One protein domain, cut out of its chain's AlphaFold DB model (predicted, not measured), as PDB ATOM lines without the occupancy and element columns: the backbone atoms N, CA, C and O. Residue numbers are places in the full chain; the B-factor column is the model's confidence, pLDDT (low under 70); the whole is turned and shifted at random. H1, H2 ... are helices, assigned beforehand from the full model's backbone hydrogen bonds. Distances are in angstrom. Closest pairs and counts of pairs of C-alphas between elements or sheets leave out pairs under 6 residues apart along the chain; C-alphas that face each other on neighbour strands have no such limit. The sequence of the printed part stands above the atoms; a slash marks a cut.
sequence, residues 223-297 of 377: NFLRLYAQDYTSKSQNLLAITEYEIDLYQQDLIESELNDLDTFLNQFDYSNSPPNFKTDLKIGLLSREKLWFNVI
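This is residues 223 to 297 of the 377 residues of an uncharacterized protein of [Candida] arabinofermentans NRRL YB-2248 (UniProt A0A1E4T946). The long helix H4 forms the core: H1 packs on its residues 288 to 296 in a narrow V, and H2 crosses it nearly at right angles. A long loop leads from short H3 back to H4. The 75 printed residues, all helix by class with H1, H2, H3, H4 in order and no named strand, are compact, with a radius of gyration of the C-alphas of 12.7 A and spans of 34 by 27 by 18 A.

H1, residues 223 to 236, begins with C-alpha 223 at (-62.823, -28.272, 30.577) and is 19.7 A long. H2, residues 244 to 256, measures 18.4 A; H3, residues 262 to 266, 6.1 A. H4, residues 278 to 296, measures 26.5 A and ends with C-alpha 296 at (-57.353, -21.385, 28.869).

H4 is the hub. H1 touches it, closest C-alphas Phe 224 and Asn 295, 5.1 A, at a shallow tilt of 31 degrees, opposite ways. H2 touches H4 with residues 247 to 251 alone, closest C-alphas Ile 247 and Leu 286, 6.2 A, about perpendicular at 83 degrees. H3 only just touches H4, with 3 pairs of C-alphas within 8 A, closest Leu 266 and Lys 279, 7.0 A. H1 and H3 are apart. In H1, H2, H3 and H4 every O i to N i+4 pair is within hydrogen-bond range.

The C-alphas farthest apart, Ser 272 and Ile 297, are 38.5 A apart. The printed part has no cut; the H3 to H4 link is long, and no printed residue is under 70 in pLDDT.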
ATOM      1  N   ASN A 223     -63.831 -27.482  29.870       87.50
ATOM      2  CA  ASN A 223     -62.823 -28.272  30.577       87.50
ATOM      3  C   ASN A 223     -62.000 -27.387  31.505       87.50
ATOM      4  O   ASN A 223     -61.803 -27.753  32.659       87.50
ATOM      5  N   PHE A 224     -61.612 -26.194  31.039       91.75
ATOM      6  CA  PHE A 224     -60.976 -25.189  31.889       91.75
ATOM      7  C   PHE A 224     -61.848 -24.864  33.100       91.75
ATOM      8  O   PHE A 224     -61.374 -24.958  34.224       91.75
ATOM      9  N   LEU A 225     -63.136 -24.557  32.896       91.62
ATOM     10  CA  LEU A 225     -64.042 -24.237  34.005       91.62
ATOM     11  C   LEU A 225     -64.154 -25.374  35.022       91.62
ATOM     12  O   LEU A 225     -64.193 -25.121  36.223       91.62
ATOM     13  N   ARG A 226     -64.216 -26.623  34.549       93.12
ATOM     14  CA  ARG A 226     -64.308 -27.797  35.423       93.12
ATOM     15  C   ARG A 226     -63.029 -27.987  36.235       93.12
ATOM     16  O   ARG A 226     -63.118 -28.146  37.447       93.12
ATOM     17  N   LEU A 227     -61.874 -27.942  35.574       92.88
ATOM     18  CA  LEU A 227     -60.571 -28.062  36.228       92.88
ATOM     19  C   LEU A 227     -60.350 -26.921  37.222       92.88
ATOM     20  O   LEU A 227     -59.937 -27.167  38.346       92.88
ATOM     21  N   TYR A 228     -60.706 -25.694  36.842       94.19
ATOM     22  CA  TYR A 228     -60.574 -24.517  37.696       94.19
ATOM     23  C   TYR A 228     -61.457 -24.629  38.938       94.19
ATOM     24  O   TYR A 228     -61.001 -24.363  40.043       94.19
ATOM     25  N   ALA A 229     -62.708 -25.074  38.782       94.94
ATOM     26  CA  ALA A 229     -63.595 -25.293  39.918       94.94
ATOM     27  C   ALA A 229     -63.050 -26.366  40.876       94.94
ATOM     28  O   ALA A 229     -63.154 -26.202  42.090       94.94
ATOM     29  N   GLN A 230     -62.460 -27.443  40.345       94.25
ATOM     30  CA  GLN A 230     -61.836 -28.493  41.152       94.25
ATOM     31  C   GLN A 230     -60.598 -27.979  41.893       94.25
ATOM     32  O   GLN A 230     -60.538 -28.105  43.110       94.25
ATOM     33  N   ASP A 231     -59.659 -27.348  41.186       93.56
ATOM     34  CA  ASP A 231     -58.433 -26.780  41.757       93.56
ATOM     35  C   ASP A 231     -58.746 -25.733  42.841       93.56
ATOM     36  O   ASP A 231     -58.238 -25.812  43.961       93.56
ATOM     37  N   TYR A 232     -59.690 -24.830  42.557       92.88
ATOM     38  CA  TYR A 232     -60.158 -23.829  43.513       92.88
ATOM     39  C   TYR A 232     -60.803 -24.462  44.750       92.88
ATOM     40  O   TYR A 232     -60.532 -24.037  45.873       92.88
ATOM     41  N   THR A 233     -61.638 -25.492  44.570       94.75
ATOM     42  CA  THR A 233     -62.277 -26.189  45.696       94.75
ATOM     43  C   THR A 233     -61.226 -26.860  46.575       94.75
ATOM     44  O   THR A 233     -61.238 -26.648  47.787       94.75
ATOM     45  N   SER A 234     -60.275 -27.582  45.975       91.56
ATOM     46  CA  SER A 234     -59.188 -28.254  46.693       91.56
ATOM     47  C   SER A 234     -58.343 -27.281  47.515       91.56
ATOM     48  O   SER A 234     -58.054 -27.558  48.678       91.56
ATOM     49  N   LYS A 235     -58.013 -26.110  46.957       89.75
ATOM     50  CA  LYS A 235     -57.289 -25.047  47.673       89.75
ATOM     51  C   LYS A 235     -58.138 -24.419  48.779       89.75
ATOM     52  O   LYS A 235     -57.681 -24.285  49.907       89.75
ATOM     53  N   SER A 236     -59.408 -24.107  48.504       90.56
ATOM     54  CA  SER A 236     -60.320 -23.502  49.492       90.56
ATOM     55  C   SER A 236     -60.617 -24.407  50.695       90.56
ATOM     56  O   SER A 236     -60.895 -23.917  51.788       90.56
ATOM     57  N   GLN A 237     -60.553 -25.726  50.498       92.44
ATOM     58  CA  GLN A 237     -60.754 -26.736  51.536       92.44
ATOM     59  C   GLN A 237     -59.440 -27.171  52.207       92.44
ATOM     60  O   GLN A 237     -59.473 -28.069  53.045       92.44
ATOM     61  N   ASN A 238     -58.304 -26.549  51.862       85.94
ATOM     62  CA  ASN A 238     -56.963 -26.929  52.319       85.94
ATOM     63  C   ASN A 238     -56.626 -28.415  52.072       85.94
ATOM     64  O   ASN A 238     -55.900 -29.023  52.852       85.94
ATOM     65  N   LEU A 239     -57.166 -29.008  51.000       87.88
ATOM     66  CA  LEU A 239     -56.796 -30.360  50.555       87.88
ATOM     67  C   LEU A 239     -55.446 -30.369  49.832       87.88
ATOM     68  O   LEU A 239     -54.778 -31.393  49.808       87.88
ATOM     69  N   LEU A 240     -55.077 -29.233  49.238       87.94
ATOM     70  CA  LEU A 240     -53.746 -28.954  48.711       87.94
ATOM     71  C   LEU A 240     -53.104 -27.928  49.639       87.94
ATOM     72  O   LEU A 240     -53.476 -26.753  49.601       87.94
ATOM     73  N   ALA A 241     -52.178 -28.372  50.487       87.06
ATOM     74  CA  ALA A 241     -51.505 -27.519  51.461       87.06
ATOM     75  C   ALA A 241     -50.307 -26.799  50.823       87.06
ATOM     76  O   ALA A 241     -49.194 -26.844  51.339       87.06
ATOM     77  N   ILE A 242     -50.546 -26.155  49.679       88.75
ATOM     78  CA  ILE A 242     -49.538 -25.405  48.939       88.75
ATOM     79  C   ILE A 242     -50.099 -24.065  48.467       88.75
ATOM     80  O   ILE A 242     -51.246 -23.957  48.022       88.75
ATOM     81  N   THR A 243     -49.284 -23.025  48.587       89.06
ATOM     82  CA  THR A 243     -49.633 -21.664  48.185       89.06
ATOM     83  C   THR A 243     -49.320 -21.416  46.709       89.06
ATOM     84  O   THR A 243     -48.418 -22.022  46.137       89.06
ATOM     85  N   GLU A 244     -50.033 -20.479  46.075       89.31
ATOM     86  CA  GLU A 244     -49.731 -20.085  44.685       89.31
ATOM     87  C   GLU A 244     -48.294 -19.577  44.526       89.31
ATOM     88  O   GLU A 244     -47.665 -19.865  43.511       89.31
ATOM     89  N   TYR A 245     -47.779 -18.884  45.546       91.19
ATOM     90  CA  TYR A 245     -46.414 -18.366  45.579       91.19
ATOM     91  C   TYR A 245     -45.369 -19.485  45.536       91.19
ATOM     92  O   TYR A 245     -44.406 -19.391  44.783       91.19
ATOM     93  N   GLU A 246     -45.561 -20.557  46.311       91.06
ATOM     94  CA  GLU A 246     -44.655 -21.709  46.279       91.06
ATOM     95  C   GLU A 246     -44.668 -22.367  44.904       91.06
ATOM     96  O   GLU A 246     -43.612 -22.605  44.329       91.06
ATOM     97  N   ILE A 247     -45.851 -22.607  44.334       92.31
ATOM     98  CA  ILE A 247     -45.938 -23.205  43.001       92.31
ATOM     99  C   ILE A 247     -45.281 -22.279  41.952       92.31
ATOM    100  O   ILE A 247     -44.605 -22.787  41.064       92.31
ATOM    101  N   ASP A 248     -45.427 -20.948  42.043       93.19
ATOM    102  CA  ASP A 248     -44.759 -19.989  41.138       93.19
ATOM    103  C   ASP A 248     -43.231 -20.078  41.235       93.19
ATOM    104  O   ASP A 248     -42.554 -20.143  40.210       93.19
ATOM    105  N   LEU A 249     -42.702 -20.139  42.459       93.81
ATOM    106  CA  LEU A 249     -41.269 -20.250  42.722       93.81
ATOM    107  C   LEU A 249     -40.695 -21.552  42.148       93.81
ATOM    108  O   LEU A 249     -39.772 -21.520  41.343       93.81
ATOM    109  N   TYR A 250     -41.307 -22.694  42.467       92.06
ATOM    110  CA  TYR A 250     -40.852 -23.988  41.949       92.06
ATOM    111  C   TYR A 250     -41.072 -24.144  40.441       92.06
ATOM    112  O   TYR A 250     -40.342 -24.885  39.788       92.06
ATOM    113  N   GLN A 251     -42.072 -23.470  39.869       92.38
ATOM    114  CA  GLN A 251     -42.261 -23.441  38.421       92.38
ATOM    115  C   GLN A 251     -41.128 -22.677  37.733       92.38
ATOM    116  O   GLN A 251     -40.668 -23.108  36.677       92.38
ATOM    117  N   GLN A 252     -40.683 -21.563  38.314       91.50
ATOM    118  CA  GLN A 252     -39.536 -20.820  37.809       91.50
ATOM    119  C   GLN A 252     -38.252 -21.653  37.920       91.50
ATOM    120  O   GLN A 252     -37.561 -21.821  36.918       91.50
ATOM    121  N   ASP A 253     -38.003 -22.263  39.079       91.50
ATOM    122  CA  ASP A 253     -36.845 -23.139  39.294       91.50
ATOM    123  C   ASP A 253     -36.829 -24.324  38.312       91.50
ATOM    124  O   ASP A 253     -35.779 -24.690  37.785       91.50
ATOM    125  N   LEU A 254     -37.995 -24.915  38.012       90.62
ATOM    126  CA  LEU A 254     -38.117 -25.986  37.020       90.62
ATOM    127  C   LEU A 254     -37.679 -25.510  35.627       90.62
ATOM    128  O   LEU A 254     -36.936 -26.219  34.951       90.62
ATOM    129  N   ILE A 255     -38.107 -24.313  35.212       89.38
ATOM    130  CA  ILE A 255     -37.742 -23.724  33.916       89.38
ATOM    131  C   ILE A 255     -36.236 -23.426  33.860       89.38
ATOM    132  O   ILE A 255     -35.601 -23.710  32.847       89.38
ATOM    133  N   GLU A 256     -35.664 -22.894  34.941       90.94
ATOM    134  CA  GLU A 256     -34.234 -22.570  35.036       90.94
ATOM    135  C   GLU A 256     -33.343 -23.819  35.108       90.94
ATOM    136  O   GLU A 256     -32.209 -23.797  34.637       90.94
ATOM    137  N   SER A 257     -33.853 -24.926  35.653       86.31
ATOM    138  CA  SER A 257     -33.103 -26.183  35.782       86.31
ATOM    139  C   SER A 257     -32.860 -26.925  34.460       86.31
ATOM    140  O   SER A 257     -32.109 -27.900  34.448       86.31
ATOM    141  N   GLU A 258     -33.510 -26.507  33.364       83.12
ATOM    142  CA  GLU A 258     -33.497 -27.173  32.046       83.12
ATOM    143  C   GLU A 258     -33.902 -28.666  32.082       83.12
ATOM    144  O   GLU A 258     -33.641 -29.435  31.151       83.12
ATOM    145  N   LEU A 259     -34.569 -29.108  33.153       85.12
ATOM    146  CA  LEU A 259     -35.063 -30.473  33.282       85.12
ATOM    147  C   LEU A 259     -36.394 -30.623  32.548       85.12
ATOM    148  O   LEU A 259     -37.372 -29.938  32.832       85.12
ATOM    149  N   ASN A 260     -36.452 -31.598  31.645       78.88
ATOM    150  CA  ASN A 260     -37.673 -31.906  30.897       78.88
ATOM    151  C   ASN A 260     -38.690 -32.731  31.702       78.88
ATOM    152  O   ASN A 260     -39.845 -32.838  31.295       78.88
ATOM    153  N   ASP A 261     -38.262 -33.356  32.802       89.00
ATOM    154  CA  ASP A 261     -39.098 -34.245  33.605       89.00
ATOM    155  C   ASP A 261     -39.324 -33.695  35.018       89.00
ATOM    156  O   ASP A 261     -38.386 -33.504  35.801       89.00
ATOM    157  N   LEU A 262     -40.601 -33.501  35.350       89.81
ATOM    158  CA  LEU A 262     -41.047 -32.976  36.635       89.81
ATOM    159  C   LEU A 262     -40.666 -33.905  37.793       89.81
ATOM    160  O   LEU A 262     -40.300 -33.432  38.866       89.81
ATOM    161  N   ASP A 263     -40.741 -35.225  37.601       90.19
ATOM    162  CA  ASP A 263     -40.418 -36.174  38.670       90.19
ATOM    163  C   ASP A 263     -38.930 -36.146  39.021       90.19
ATOM    164  O   ASP A 263     -38.566 -36.166  40.199       90.19
ATOM    165  N   THR A 264     -38.076 -36.026  38.006       90.19
ATOM    166  CA  THR A 264     -36.634 -35.853  38.187       90.19
ATOM    167  C   THR A 264     -36.310 -34.560  38.938       90.19
ATOM    168  O   THR A 264     -35.554 -34.621  39.907       90.19
ATOM    169  N   PHE A 265     -36.922 -33.427  38.573       92.00
ATOM    170  CA  PHE A 265     -36.763 -32.148  39.286       92.00
ATOM    171  C   PHE A 265     -37.185 -32.253  40.754       92.00
ATOM    172  O   PHE A 265     -36.421 -31.932  41.662       92.00
ATOM    173  N   LEU A 266     -38.376 -32.798  41.010       90.62
ATOM    174  CA  LEU A 266     -38.884 -32.926  42.372       90.62
ATOM    175  C   LEU A 266     -38.028 -33.858  43.229       90.62
ATOM    176  O   LEU A 266     -38.062 -33.723  44.443       90.62
ATOM    177  N   ASN A 267     -37.273 -34.797  42.657       89.69
ATOM    178  CA  ASN A 267     -36.373 -35.671  43.415       89.69
ATOM    179  C   ASN A 267     -35.059 -34.996  43.845       89.69
ATOM    180  O   ASN A 267     -34.349 -35.572  44.665       89.69
ATOM    181  N   GLN A 268     -34.723 -33.817  43.312       88.00
ATOM    182  CA  GLN A 268     -33.476 -33.118  43.650       88.00
ATOM    183  C   GLN A 268     -33.525 -32.435  45.019       88.00
ATOM    184  O   GLN A 268     -32.487 -32.237  45.647       88.00
ATOM    185  N   PHE A 269     -34.722 -32.089  45.486       85.69
ATOM    186  CA  PHE A 269     -34.911 -31.393  46.751       85.69
ATOM    187  C   PHE A 269     -35.050 -32.372  47.914       85.69
ATOM    188  O   PHE A 269     -35.728 -33.398  47.815       85.69
ATOM    189  N   ASP A 270     -34.440 -32.019  49.045       85.50
ATOM    190  CA  ASP A 270     -34.679 -32.710  50.304       85.50
ATOM    191  C   ASP A 270     -35.915 -32.125  51.002       85.50
ATOM    192  O   ASP A 270     -35.944 -30.957  51.392       85.50
ATOM    193  N   TYR A 271     -36.942 -32.958  51.177       86.88
ATOM    194  CA  TYR A 271     -38.194 -32.596  51.848       86.88
ATOM    195  C   TYR A 271     -38.225 -33.011  53.321       86.88
ATOM    196  O   TYR A 271     -39.289 -32.966  53.935       86.88
ATOM    197  N   SER A 272     -37.092 -33.413  53.905       84.62
ATOM    198  CA  SER A 272     -36.996 -33.853  55.305       84.62
ATOM    199  C   SER A 272     -37.570 -32.843  56.311       84.62
ATOM    200  O   SER A 272     -38.186 -33.243  57.297       84.62
ATOM    201  N   ASN A 273     -37.436 -31.543  56.029       84.81
ATOM    202  CA  ASN A 273     -37.950 -30.447  56.861       84.81
ATOM    203  C   ASN A 273     -39.326 -29.909  56.418       84.81
ATOM    204  O   ASN A 273     -39.846 -28.977  57.030       84.81
ATOM    205  N   SER A 274     -39.900 -30.448  55.340       86.25
ATOM    206  CA  SER A 274     -41.163 -29.976  54.764       86.25
ATOM    207  C   SER A 274     -42.374 -30.710  55.359       86.25
ATOM    208  O   SER A 274     -42.224 -31.795  55.925       86.25
ATOM    209  N   PRO A 275     -43.595 -30.157  55.224       85.88
ATOM    210  CA  PRO A 275     -44.814 -30.846  55.631       85.88
ATOM    211  C   PRO A 275     -44.942 -32.242  54.995       85.88
ATOM    212  O   PRO A 275     -44.513 -32.448  53.852       85.88
ATOM    213  N   PRO A 276     -45.580 -33.205  55.687       83.62
ATOM    214  CA  PRO A 276     -45.897 -34.491  55.078       83.62
ATOM    215  C   PRO A 276     -46.764 -34.249  53.837       83.62
ATOM    216  O   PRO A 276     -47.702 -33.461  53.890       83.62
ATOM    217  N   ASN A 277     -46.448 -34.926  52.730       89.38
ATOM    218  CA  ASN A 277     -47.096 -34.771  51.417       89.38
ATOM    219  C   ASN A 277     -46.781 -33.469  50.655       89.38
ATOM    220  O   ASN A 277     -47.306 -33.276  49.562       89.38
ATOM    221  N   PHE A 278     -45.865 -32.618  51.129       90.81
ATOM    222  CA  PHE A 278     -45.506 -31.389  50.406       90.81
ATOM    223  C   PHE A 278     -45.079 -31.659  48.955       90.81
ATOM    224  O   PHE A 278     -45.566 -31.020  48.029       90.81
ATOM    225  N   LYS A 279     -44.239 -32.678  48.733       91.94
ATOM    226  CA  LYS A 279     -43.814 -33.082  47.386       91.94
ATOM    227  C   LYS A 279     -44.993 -33.447  46.479       91.94
ATOM    228  O   LYS A 279     -44.994 -33.103  45.298       91.94
ATOM    229  N   THR A 280     -45.979 -34.179  46.999       92.19
ATOM    230  CA  THR A 280     -47.146 -34.589  46.207       92.19
ATOM    231  C   THR A 280     -48.062 -33.411  45.927       92.19
ATOM    232  O   THR A 280     -48.534 -33.278  44.802       92.19
ATOM    233  N   ASP A 281     -48.254 -32.528  46.904       93.38
ATOM    234  CA  ASP A 281     -49.076 -31.329  46.760       93.38
ATOM    235  C   ASP A 281     -48.445 -30.354  45.762       93.38
ATOM    236  O   ASP A 281     -49.136 -29.840  44.884       93.38
ATOM    237  N   LEU A 282     -47.119 -30.193  45.816       93.56
ATOM    238  CA  LEU A 282     -46.341 -29.434  44.843       93.56
ATOM    239  C   LEU A 282     -46.475 -30.011  43.437       93.56
ATOM    240  O   LEU A 282     -46.790 -29.280  42.499       93.56
ATOM    241  N   LYS A 283     -46.318 -31.332  43.289       94.62
ATOM    242  CA  LYS A 283     -46.510 -32.009  42.001       94.62
ATOM    243  C   LYS A 283     -47.910 -31.759  41.443       94.62
ATOM    244  O   LYS A 283     -48.054 -31.413  40.273       94.62
ATOM    245  N   ILE A 284     -48.942 -31.937  42.268       94.56
ATOM    246  CA  ILE A 284     -50.333 -31.736  41.853       94.56
ATOM    247  C   ILE A 284     -50.578 -30.269  41.490       94.56
ATOM    248  O   ILE A 284     -51.214 -30.019  40.471       94.56
ATOM    249  N   GLY A 285     -50.055 -29.317  42.267       93.56
ATOM    250  CA  GLY A 285     -50.191 -27.883  42.004       93.56
ATOM    251  C   GLY A 285     -49.532 -27.446  40.693       93.56
ATOM    252  O   GLY A 285     -50.138 -26.709  39.914       93.56
ATOM    253  N   LEU A 286     -48.327 -27.948  40.402       94.25
ATOM    254  CA  LEU A 286     -47.635 -27.680  39.137       94.25
ATOM    255  C   LEU A 286     -48.409 -28.265  37.943       94.25
ATOM    256  O   LEU A 286     -48.682 -27.561  36.968       94.25
ATOM    257  N   LEU A 287     -48.853 -29.523  38.047       93.69
ATOM    258  CA  LEU A 287     -49.628 -30.188  36.994       93.69
ATOM    259  C   LEU A 287     -51.006 -29.553  36.781       93.69
ATOM    260  O   LEU A 287     -51.460 -29.422  35.640       93.69
ATOM    261  N   SER A 288     -51.705 -29.179  37.859       94.00
ATOM    262  CA  SER A 288     -53.027 -28.553  37.762       94.00
ATOM    263  C   SER A 288     -52.923 -27.218  37.035       94.00
ATOM    264  O   SER A 288     -53.733 -26.929  36.152       94.00
ATOM    265  N   ARG A 289     -51.874 -26.448  37.325       92.19
ATOM    266  CA  ARG A 289     -51.602 -25.179  36.666       92.19
ATOM    267  C   ARG A 289     -51.271 -25.338  35.190       92.19
ATOM    268  O   ARG A 289     -51.855 -24.629  34.372       92.19
ATOM    269  N   GLU A 290     -50.389 -26.266  34.834       91.62
ATOM    270  CA  GLU A 290     -50.061 -26.550  33.433       91.62
ATOM    271  C   GLU A 290     -51.320 -26.951  32.642       91.62
ATOM    272  O   GLU A 290     -51.625 -26.393  31.582       91.62
ATOM    273  N   LYS A 291     -52.135 -27.851  33.213       92.56
ATOM    274  CA  LYS A 291     -53.424 -28.271  32.643       92.56
ATOM    275  C   LYS A 291     -54.388 -27.104  32.476       92.56
ATOM    276  O   LYS A 291     -55.089 -27.047  31.460       92.56
ATOM    277  N   LEU A 292     -54.463 -26.203  33.455       91.88
ATOM    278  CA  LEU A 292     -55.298 -25.011  33.371       91.88
ATOM    279  C   LEU A 292     -54.841 -24.136  32.211       91.88
ATOM    280  O   LEU A 292     -55.660 -23.868  31.335       91.88
ATOM    281  N   TRP A 293     -53.554 -23.789  32.148       88.38
ATOM    282  CA  TRP A 293     -52.976 -22.969  31.080       88.38
ATOM    283  C   TRP A 293     -53.236 -23.534  29.688       88.38
ATOM    284  O   TRP A 293     -53.724 -22.809  28.821       88.38
ATOM    285  N   PHE A 294     -53.020 -24.837  29.500       86.88
ATOM    286  CA  PHE A 294     -53.296 -25.501  28.227       86.88
ATOM    287  C   PHE A 294     -54.770 -25.389  27.808       86.88
ATOM    288  O   PHE A 294     -55.093 -25.325  26.624       86.88
ATOM    289  N   ASN A 295     -55.688 -25.344  28.776       85.25
ATOM    290  CA  ASN A 295     -57.122 -25.256  28.518       85.25
ATOM    291  C   ASN A 295     -57.667 -23.815  28.498       85.25
ATOM    292  O   ASN A 295     -58.826 -23.640  28.111       85.25
ATOM    293  N   VAL A 296     -56.892 -22.789  28.874       83.56
ATOM    294  CA  VAL A 296     -57.353 -21.385  28.869       83.56
ATOM    295  C   VAL A 296     -57.716 -20.937  27.453       83.56
ATOM    296  O   VAL A 296     -58.769 -20.333  27.239       83.56
ATOM    297  N   ILE A 297     -56.850 -21.233  26.483       76.44
ATOM    298  CA  ILE A 297     -56.986 -20.745  25.112       76.44
ATOM    299  C   ILE A 297     -57.575 -21.859  24.254       76.44
ATOM    300  O   ILE A 297     -56.957 -22.896  24.032       76.44
TER     301      ILE A 297